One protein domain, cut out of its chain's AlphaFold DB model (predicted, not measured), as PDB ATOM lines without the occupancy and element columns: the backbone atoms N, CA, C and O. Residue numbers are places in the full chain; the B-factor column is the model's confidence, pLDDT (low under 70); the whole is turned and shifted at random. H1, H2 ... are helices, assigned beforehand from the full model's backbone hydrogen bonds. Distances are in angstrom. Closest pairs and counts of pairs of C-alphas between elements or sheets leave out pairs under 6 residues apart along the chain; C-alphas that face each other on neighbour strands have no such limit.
ATOM      1  N   PRO A 299       9.454  37.100  37.934       92.31
ATOM      2  CA  PRO A 299       9.051  37.972  39.041       92.31
ATOM      3  C   PRO A 299       8.952  39.457  38.669       92.31
ATOM      4  O   PRO A 299       8.250  40.209  39.342       92.31
ATOM      5  N   HIS A 300       9.634  39.893  37.607       90.31
ATOM      6  CA  HIS A 300       9.586  41.288  37.159       90.31
ATOM      7  C   HIS A 300       8.380  41.597  36.261       90.31
ATOM      8  O   HIS A 300       7.993  42.756  36.171       90.31
ATOM      9  N   ILE A 301       7.746  40.574  35.674       89.31
ATOM     10  CA  ILE A 301       6.480  40.706  34.935       89.31
ATOM     11  C   ILE A 301       5.293  40.514  35.884       89.31
ATOM     12  O   ILE A 301       4.367  41.324  35.942       89.31
ATOM     13  N   TYR A 302       5.315  39.423  36.651       89.06
ATOM     14  CA  TYR A 302       4.211  39.030  37.521       89.06
ATOM     15  C   TYR A 302       4.552  39.343  38.974       89.06
ATOM     16  O   TYR A 302       5.048  38.492  39.716       89.06
ATOM     17  N   LYS A 303       4.266  40.577  39.388       83.00
ATOM     18  CA  LYS A 303       4.427  41.000  40.779       83.00
ATOM     19  C   LYS A 303       3.240  40.518  41.610       83.00
ATOM     20  O   LYS A 303       2.088  40.527  41.174       83.00
ATOM     21  N   PHE A 304       3.520  40.055  42.825       71.06
ATOM     22  CA  PHE A 304       2.481  39.542  43.712       71.06
ATOM     23  C   PHE A 304       1.478  40.656  44.056       71.06
ATOM     24  O   PHE A 304       1.879  41.708  44.543       71.06
ATOM     25  N   ASN A 305       0.185  40.400  43.829       70.06
ATOM     26  CA  ASN A 305      -0.927  41.344  44.032       70.06
ATOM     27  C   ASN A 305      -0.893  42.621  43.171       70.06
ATOM     28  O   ASN A 305      -1.453  43.636  43.577       70.06
ATOM     29  N   ASP A 306      -0.278  42.561  41.993       83.31
ATOM     30  CA  ASP A 306      -0.256  43.674  41.040       83.31
ATOM     31  C   ASP A 306      -1.299  43.509  39.914       83.31
ATOM     32  O   ASP A 306      -1.919  42.447  39.763       83.31
ATOM     33  N   GLU A 307      -1.475  44.552  39.101       87.81
ATOM     34  CA  GLU A 307      -2.363  44.606  37.938       87.81
ATOM     35  C   GLU A 307      -2.113  43.439  36.972       87.81
ATOM     36  O   GLU A 307      -3.064  42.811  36.505       87.81
ATOM     37  N   SER A 308      -0.851  43.043  36.763       88.94
ATOM     38  CA  SER A 308      -0.509  41.903  35.901       88.94
ATOM     39  C   SER A 308      -1.087  40.576  36.404       88.94
ATOM     40  O   SER A 308      -1.538  39.744  35.613       88.94
ATOM     41  N   MET A 309      -1.156  40.378  37.725       90.88
ATOM     42  CA  MET A 309      -1.773  39.189  38.317       90.88
ATOM     43  C   MET A 309      -3.300  39.235  38.267       90.88
ATOM     44  O   MET A 309      -3.931  38.180  38.147       90.88
ATOM     45  N   LEU A 310      -3.904  40.423  38.351       91.12
ATOM     46  CA  LEU A 310      -5.345  40.597  38.159       91.12
ATOM     47  C   LEU A 310      -5.738  40.296  36.710       91.12
ATOM     48  O   LEU A 310      -6.629  39.474  36.489       91.12
ATOM     49  N   LEU A 311      -5.008  40.861  35.744       92.25
ATOM     50  CA  LEU A 311      -5.215  40.623  34.319       92.25
ATOM     51  C   LEU A 311      -5.034  39.143  33.965       92.25
ATOM     52  O   LEU A 311      -5.866  38.564  33.268       92.25
ATOM     53  N   LEU A 312      -4.004  38.487  34.510       92.56
ATOM     54  CA  LEU A 312      -3.800  37.049  34.322       92.56
ATOM     55  C   LEU A 312      -4.984  36.229  34.861       92.56
ATOM     56  O   LEU A 312      -5.454  35.309  34.191       92.56
ATOM     57  N   ARG A 313      -5.495  36.547  36.058       93.62
ATOM     58  CA  ARG A 313      -6.679  35.868  36.620       93.62
ATOM     59  C   ARG A 313      -7.915  36.083  35.758       93.62
ATOM     60  O   ARG A 313      -8.675  35.136  35.554       93.62
ATOM     61  N   GLU A 314      -8.107  37.297  35.256       93.62
ATOM     62  CA  GLU A 314      -9.216  37.633  34.373       93.62
ATOM     63  C   GLU A 314      -9.130  36.858  33.057       93.62
ATOM     64  O   GLU A 314     -10.089  36.178  32.690       93.62
ATOM     65  N   TYR A 315      -7.965  36.867  32.407       93.12
ATOM     66  CA  TYR A 315      -7.705  36.120  31.179       93.12
ATOM     67  C   TYR A 315      -7.944  34.617  31.362       93.12
ATOM     68  O   TYR A 315      -8.624  33.973  30.560       93.12
ATOM     69  N   LEU A 316      -7.446  34.044  32.461       93.06
ATOM     70  CA  LEU A 316      -7.639  32.627  32.759       93.06
ATOM     71  C   LEU A 316      -9.106  32.287  33.062       93.06
ATOM     72  O   LEU A 316      -9.534  31.167  32.781       93.06
ATOM     73  N   SER A 317      -9.883  33.220  33.601       92.88
ATOM     74  CA  SER A 317     -11.302  33.013  33.920       92.88
ATOM     75  C   SER A 317     -12.235  33.323  32.743       92.88
ATOM     76  O   SER A 317     -13.402  32.940  32.763       92.88
ATOM     77  N   ALA A 318     -11.731  33.999  31.710       92.06
ATOM     78  CA  ALA A 318     -12.496  34.429  30.549       92.06
ATOM     79  C   ALA A 318     -12.856  33.274  29.594       92.06
ATOM     80  O   ALA A 318     -12.124  32.282  29.461       92.06
ATOM     81  N   ASN A 319     -13.986  33.438  28.899       90.31
ATOM     82  CA  ASN A 319     -14.359  32.649  27.722       90.31
ATOM     83  C   ASN A 319     -13.561  33.113  26.485       90.31
ATOM     84  O   ASN A 319     -12.762  34.045  26.569       90.31
ATOM     85  N   GLU A 320     -13.752  32.457  25.343       89.44
ATOM     86  CA  GLU A 320     -12.988  32.746  24.119       89.44
ATOM     87  C   GLU A 320     -13.174  34.190  23.631       89.44
ATOM     88  O   GLU A 320     -12.184  34.872  23.380       89.44
ATOM     89  N   GLU A 321     -14.413  34.690  23.599       92.06
ATOM     90  CA  GLU A 321     -14.726  36.067  23.188       92.06
ATOM     91  C   GLU A 321     -14.041  37.108  24.081       92.06
ATOM     92  O   GLU A 321     -13.385  38.028  23.594       92.06
ATOM     93  N   LYS A 322     -14.135  36.947  25.406       92.56
ATOM     94  CA  LYS A 322     -13.513  37.875  26.353       92.56
ATOM     95  C   LYS A 322     -11.985  37.782  26.318       92.56
ATOM     96  O   LYS A 322     -11.325  38.800  26.495       92.56
ATOM     97  N   ARG A 323     -11.405  36.603  26.063       91.19
ATOM     98  CA  ARG A 323      -9.951  36.474  25.855       91.19
ATOM     99  C   ARG A 323      -9.497  37.209  24.601       91.19
ATOM    100  O   ARG A 323      -8.483  37.891  24.677       91.19
ATOM    101  N   ALA A 324     -10.239  37.097  23.501       91.00
ATOM    102  CA  ALA A 324      -9.949  37.842  22.280       91.00
ATOM    103  C   ALA A 324     -10.007  39.355  22.536       91.00
ATOM    104  O   ALA A 324      -9.050  40.054  22.237       91.00
ATOM    105  N   ALA A 325     -11.046  39.840  23.225       92.38
ATOM    106  CA  ALA A 325     -11.158  41.255  23.581       92.38
ATOM    107  C   ALA A 325     -10.003  41.753  24.474       92.38
ATOM    108  O   ALA A 325      -9.484  42.849  24.265       92.38
ATOM    109  N   LEU A 326      -9.571  40.954  25.461       91.69
ATOM    110  CA  LEU A 326      -8.391  41.270  26.275       91.69
ATOM    111  C   LEU A 326      -7.121  41.309  25.415       91.69
ATOM    112  O   LEU A 326      -6.310  42.217  25.566       91.69
ATOM    113  N   PHE A 327      -6.959  40.358  24.496       87.94
ATOM    114  CA  PHE A 327      -5.814  40.316  23.593       87.94
ATOM    115  C   PHE A 327      -5.776  41.541  22.669       87.94
ATOM    116  O   PHE A 327      -4.740  42.190  22.569       87.94
ATOM    117  N   ASP A 328      -6.907  41.937  22.086       88.12
ATOM    118  CA  ASP A 328      -7.002  43.140  21.251       88.12
ATOM    119  C   ASP A 328      -6.689  44.422  22.042       88.12
ATOM    120  O   ASP A 328      -6.092  45.361  21.517       88.12
ATOM    121  N   THR A 329      -7.065  44.453  23.326       89.75
ATOM    122  CA  THR A 329      -6.842  45.607  24.210       89.75
ATOM    123  C   THR A 329      -5.374  45.744  24.626       89.75
ATOM    124  O   THR A 329      -4.842  46.852  24.619       89.75
ATOM    125  N   TYR A 330      -4.719  44.638  25.000       85.00
ATOM    126  CA  TYR A 330      -3.402  44.659  25.653       85.00
ATOM    127  C   TYR A 330      -2.240  44.171  24.773       85.00
ATOM    128  O   TYR A 330      -1.085  44.422  25.107       85.00
ATOM    129  N   CYS A 331      -2.510  43.489  23.657       83.12
ATOM    130  CA  CYS A 331      -1.502  42.841  22.804       83.12
ATOM    131  C   CYS A 331      -1.540  43.356  21.352       83.12
ATOM    132  O   CYS A 331      -1.289  42.611  20.404       83.12
ATOM    133  N   SER A 332      -1.846  44.641  21.155       77.88
ATOM    134  CA  SER A 332      -1.921  45.260  19.823       77.88
ATOM    135  C   SER A 332      -0.561  45.385  19.109       77.88
ATOM    136  O   SER A 332      -0.533  45.463  17.883       77.88
ATOM    137  N   ASP A 333       0.559  45.330  19.841       83.38
ATOM    138  CA  ASP A 333       1.932  45.378  19.308       83.38
ATOM    139  C   ASP A 333       2.708  44.071  19.579       83.38
ATOM    140  O   ASP A 333       3.749  44.043  20.237       83.38
ATOM    141  N   ASN A 334       2.170  42.946  19.095       83.94
ATOM    142  CA  ASN A 334       2.797  41.627  19.269       83.94
ATOM    143  C   ASN A 334       4.220  41.561  18.702       83.94
ATOM    144  O   ASN A 334       5.083  40.924  19.300       83.94
ATOM    145  N   LEU A 335       4.478  42.244  17.581       87.31
ATOM    146  CA  LEU A 335       5.785  42.215  16.927       87.31
ATOM    147  C   LEU A 335       6.868  42.826  17.821       87.31
ATOM    148  O   LEU A 335       7.956  42.265  17.941       87.31
ATOM    149  N   ARG A 336       6.579  43.952  18.482       87.44
ATOM    150  CA  ARG A 336       7.520  44.549  19.431       87.44
ATOM    151  C   ARG A 336       7.799  43.621  20.612       87.44
ATOM    152  O   ARG A 336       8.957  43.476  20.991       87.44
ATOM    153  N   ILE A 337       6.766  42.985  21.168       85.06
ATOM    154  CA  ILE A 337       6.909  42.047  22.294       85.06
ATOM    155  C   ILE A 337       7.786  40.852  21.891       85.06
ATOM    156  O   ILE A 337       8.677  40.463  22.646       85.06
ATOM    157  N   GLU A 338       7.575  40.291  20.699       88.50
ATOM    158  CA  GLU A 338       8.400  39.202  20.162       88.50
ATOM    159  C   GLU A 338       9.869  39.621  20.019       88.50
ATOM    160  O   GLU A 338      10.754  38.908  20.493       88.50
ATOM    161  N   ILE A 339      10.130  40.812  19.466       90.12
ATOM    162  CA  ILE A 339      11.487  41.360  19.333       90.12
ATOM    163  C   ILE A 339      12.151  41.550  20.706       90.12
ATOM    164  O   ILE A 339      13.315  41.190  20.875       90.12
ATOM    165  N   GLU A 340      11.440  42.087  21.703       88.56
ATOM    166  CA  GLU A 340      11.980  42.268  23.060       88.56
ATOM    167  C   GLU A 340      12.332  40.923  23.723       88.56
ATOM    168  O   GLU A 340      13.391  40.794  24.346       88.56
ATOM    169  N   ILE A 341      11.487  39.900  23.549       88.62
ATOM    170  CA  ILE A 341      11.742  38.544  24.054       88.62
ATOM    171  C   ILE A 341      12.959  37.919  23.362       88.62
ATOM    172  O   ILE A 341      13.806  37.321  24.033       88.62
ATOM    173  N   ASP A 342      13.062  38.037  22.040       89.81
ATOM    174  CA  ASP A 342      14.158  37.438  21.276       89.81
ATOM    175  C   ASP A 342      15.493  38.147  21.524       89.81
ATOM    176  O   ASP A 342      16.516  37.475  21.689       89.81
ATOM    177  N   ASN A 343      15.487  39.475  21.681       90.31
ATOM    178  CA  ASN A 343      16.661  40.228  22.121       90.31
ATOM    179  C   ASN A 343      17.137  39.735  23.491       90.31
ATOM    180  O   ASN A 343      18.303  39.364  23.638       90.31
ATOM    181  N   TYR A 344      16.229  39.614  24.465       89.25
ATOM    182  CA  TYR A 344      16.573  39.103  25.791       89.25
ATOM    183  C   TYR A 344      17.160  37.682  25.734       89.25
ATOM    184  O   TYR A 344      18.164  37.402  26.393       89.25
ATOM    185  N   ARG A 345      16.574  36.787  24.924       87.19
ATOM    186  CA  ARG A 345      17.085  35.419  24.709       87.19
ATOM    187  C   ARG A 345      18.476  35.408  24.080       87.19
ATOM    188  O   ARG A 345      19.283  34.553  24.429       87.19
ATOM    189  N   SER A 346      18.753  36.332  23.160       88.31
ATOM    190  CA  SER A 346      20.064  36.440  22.513       88.31
ATOM    191  C   SER A 346      21.159  36.896  23.484       88.31
ATOM    192  O   SER A 346      22.286  36.407  23.413       88.31
ATOM    193  N   GLU A 347      20.814  37.767  24.438       88.75
ATOM    194  CA  GLU A 347      21.719  38.253  25.486       88.75
ATOM    195  C   GLU A 347      21.921  37.225  26.615       88.75
ATOM    196  O   GLU A 347      22.985  37.182  27.232       88.75
ATOM    197  N   HIS A 348      20.926  36.365  26.864       85.56
ATOM    198  CA  HIS A 348      20.918  35.377  27.946       85.56
ATOM    199  C   HIS A 348      20.873  33.946  27.392       85.56
ATOM    200  O   HIS A 348      19.836  33.281  27.388       85.56
ATOM    201  N   SER A 349      22.030  33.446  26.957       76.06
ATOM    202  CA  SER A 349      22.181  32.115  26.346       76.06
ATOM    203  C   SER A 349      21.917  30.934  27.292       76.06
ATOM    204  O   SER A 349      21.649  29.827  26.827       76.06
ATOM    205  N   ILE A 350      21.961  31.153  28.611       78.00
ATOM    206  CA  ILE A 350      21.616  30.155  29.630       78.00
ATOM    207  C   ILE A 350      20.307  30.575  30.297       78.00
ATOM    208  O   ILE A 350      20.234  31.616  30.950       78.00
ATOM    209  N   ILE A 351      19.276  29.744  30.154       76.31
ATOM    210  CA  ILE A 351      17.978  29.974  30.791       76.31
ATOM    211  C   ILE A 351      18.053  29.496  32.241       76.31
ATOM    212  O   ILE A 351      18.239  28.311  32.510       76.31
ATOM    213  N   SER A 352      17.853  30.422  33.174       84.69
ATOM    214  CA  SER A 352      17.692  30.136  34.599       84.69
ATOM    215  C   SER A 352      16.441  30.819  35.135       84.69
ATOM    216  O   SER A 352      16.096  31.919  34.697       84.69
ATOM    217  N   TYR A 353      15.786  30.192  36.109       88.81
ATOM    218  CA  TYR A 353      14.657  30.781  36.816       88.81
ATOM    219  C   TYR A 353      15.009  31.002  38.296       88.81
ATOM    220  O   TYR A 353      15.688  30.155  38.881       88.81
ATOM    221  N   PRO A 354      14.565  32.109  38.924       91.12
ATOM    222  CA  PRO A 354      13.828  33.241  38.345       91.12
ATOM    223  C   PRO A 354      14.622  34.004  37.267       91.12
ATOM    224  O   PRO A 354      15.834  34.160  37.363       91.12
ATOM    225  N   CYS A 355      13.916  34.470  36.240       89.12
ATOM    226  CA  CYS A 355      14.457  35.200  35.095       89.12
ATOM    227  C   CYS A 355      14.377  36.723  35.329       89.12
ATOM    228  O   CYS A 355      13.413  37.197  35.936       89.12
ATOM    229  N   SER A 356      15.356  37.492  34.832       89.50
ATOM    230  CA  SER A 356      15.412  38.960  34.966       89.50
ATOM    231  C   SER A 356      14.609  39.715  33.895       89.50
ATOM    232  O   SER A 356      14.510  40.943  33.949       89.50
ATOM    233  N   PHE A 357      14.003  39.010  32.934       88.50
ATOM    234  CA  PHE A 357      13.148  39.617  31.913       88.50
ATOM    235  C   PHE A 357      11.995  40.411  32.549       88.50
ATOM    236  O   PHE A 357      11.313  39.914  33.450       88.50
ATOM    237  N   GLY A 358      11.788  41.645  32.082       84.56
ATOM    238  CA  GLY A 358      10.841  42.607  32.657       84.56
ATOM    239  C   GLY A 358      11.448  43.596  33.660       84.56
ATOM    240  O   GLY A 358      10.756  44.517  34.077       84.56
ATOM    241  N   LEU A 359      12.726  43.462  34.048       81.69
ATOM    242  CA  LEU A 359      13.370  44.386  35.000       81.69
ATOM    243  C   LEU A 359      13.484  45.829  34.469       81.69
ATOM    244  O   LEU A 359      13.438  46.769  35.258       81.69
ATOM    245  N   TYR A 360      13.620  45.998  33.150       68.44
ATOM    246  CA  TYR A 360      13.802  47.295  32.480       68.44
ATOM    247  C   TYR A 360      12.660  47.658  31.519       68.44
ATOM    248  O   TYR A 360      12.766  48.637  30.782       68.44
ATOM    249  N   CYS A 361      11.582  46.871  31.508       59.72
ATOM    250  CA  CYS A 361      10.389  47.170  30.722       59.72
ATOM    251  C   CYS A 361       9.570  48.215  31.497       59.72
ATOM    252  O   CYS A 361       8.892  47.866  32.463       59.72
ATOM    253  N   ASN A 362       9.708  49.489  31.117       47.72
ATOM    254  CA  ASN A 362       8.866  50.593  31.593       47.72
ATOM    255  C   ASN A 362       7.613  50.735  30.735       47.72
ATOM    256  O   ASN A 362       7.764  50.726  29.489       47.72
TER     257      ASN A 362
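AT A GLANCE: This is residues 299 to 362 of the 362 residues of the protein "Hypothetical protein" of Adineta ricciae (UniProt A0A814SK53). Look for a loose, open frame of three helices: H3 runs along one long side, H1 and H2 run opposite ways at one end, and residues 348 to 362 fold back from the far end of H3 toward the first printed residues. The middle of this frame is empty, and H3 touches no other helix. The printed part has 64 residues, with H1, H2 and H3 in that order along the chain and no named strand; its class is all helix. The whole is loose, with a radius of gyration of the C-alphas of 13.7 A and spans of 37 by 27 by 20 A.

HOW THE PARTS SIT: Begin with H3, residues 334 to 347, the longest helix. It is apart from H2, residues 320 to 330, although a tight link of 3 residues joins them. It is also apart from H1, residues 307 to 317. Go next to H1 and H2, a helical hairpin with a tight link of 2 residues. They only just touch, with 3 pairs of C-alphas within 8 A; the closest C-alphas, those of Tyr 315 and Arg 323, are 5.8 A apart. Their lines stand at a shallow tilt of 21 degrees, opposite ways. In H1, H2 and H3 every O i to N i+4 pair is within hydrogen-bond range.

IN THESE COORDINATES: Find C-alpha 334 at (2.797, 41.627, 19.269); from there H3 runs 20.2 A to C-alpha 347 at (21.719, 38.253, 25.486). H1 begins at C-alpha 307, at (-2.363, 44.606, 37.938), and measures 15.2 A; H2 measures 15.4 A.

THE WHOLE: The two C-alphas farthest apart, those of Glu 321 and Ile 350, are 37.4 A apart. Residues 303 to 308 stand free, and so do residues 331 to 339, of which 334 to 339 belong to H3. The printed part has no cut and ends at the chain's last residue, Asn 362. The mean pLDDT of the printed part is 86.2; look for values under 70 at residues 360 to 362.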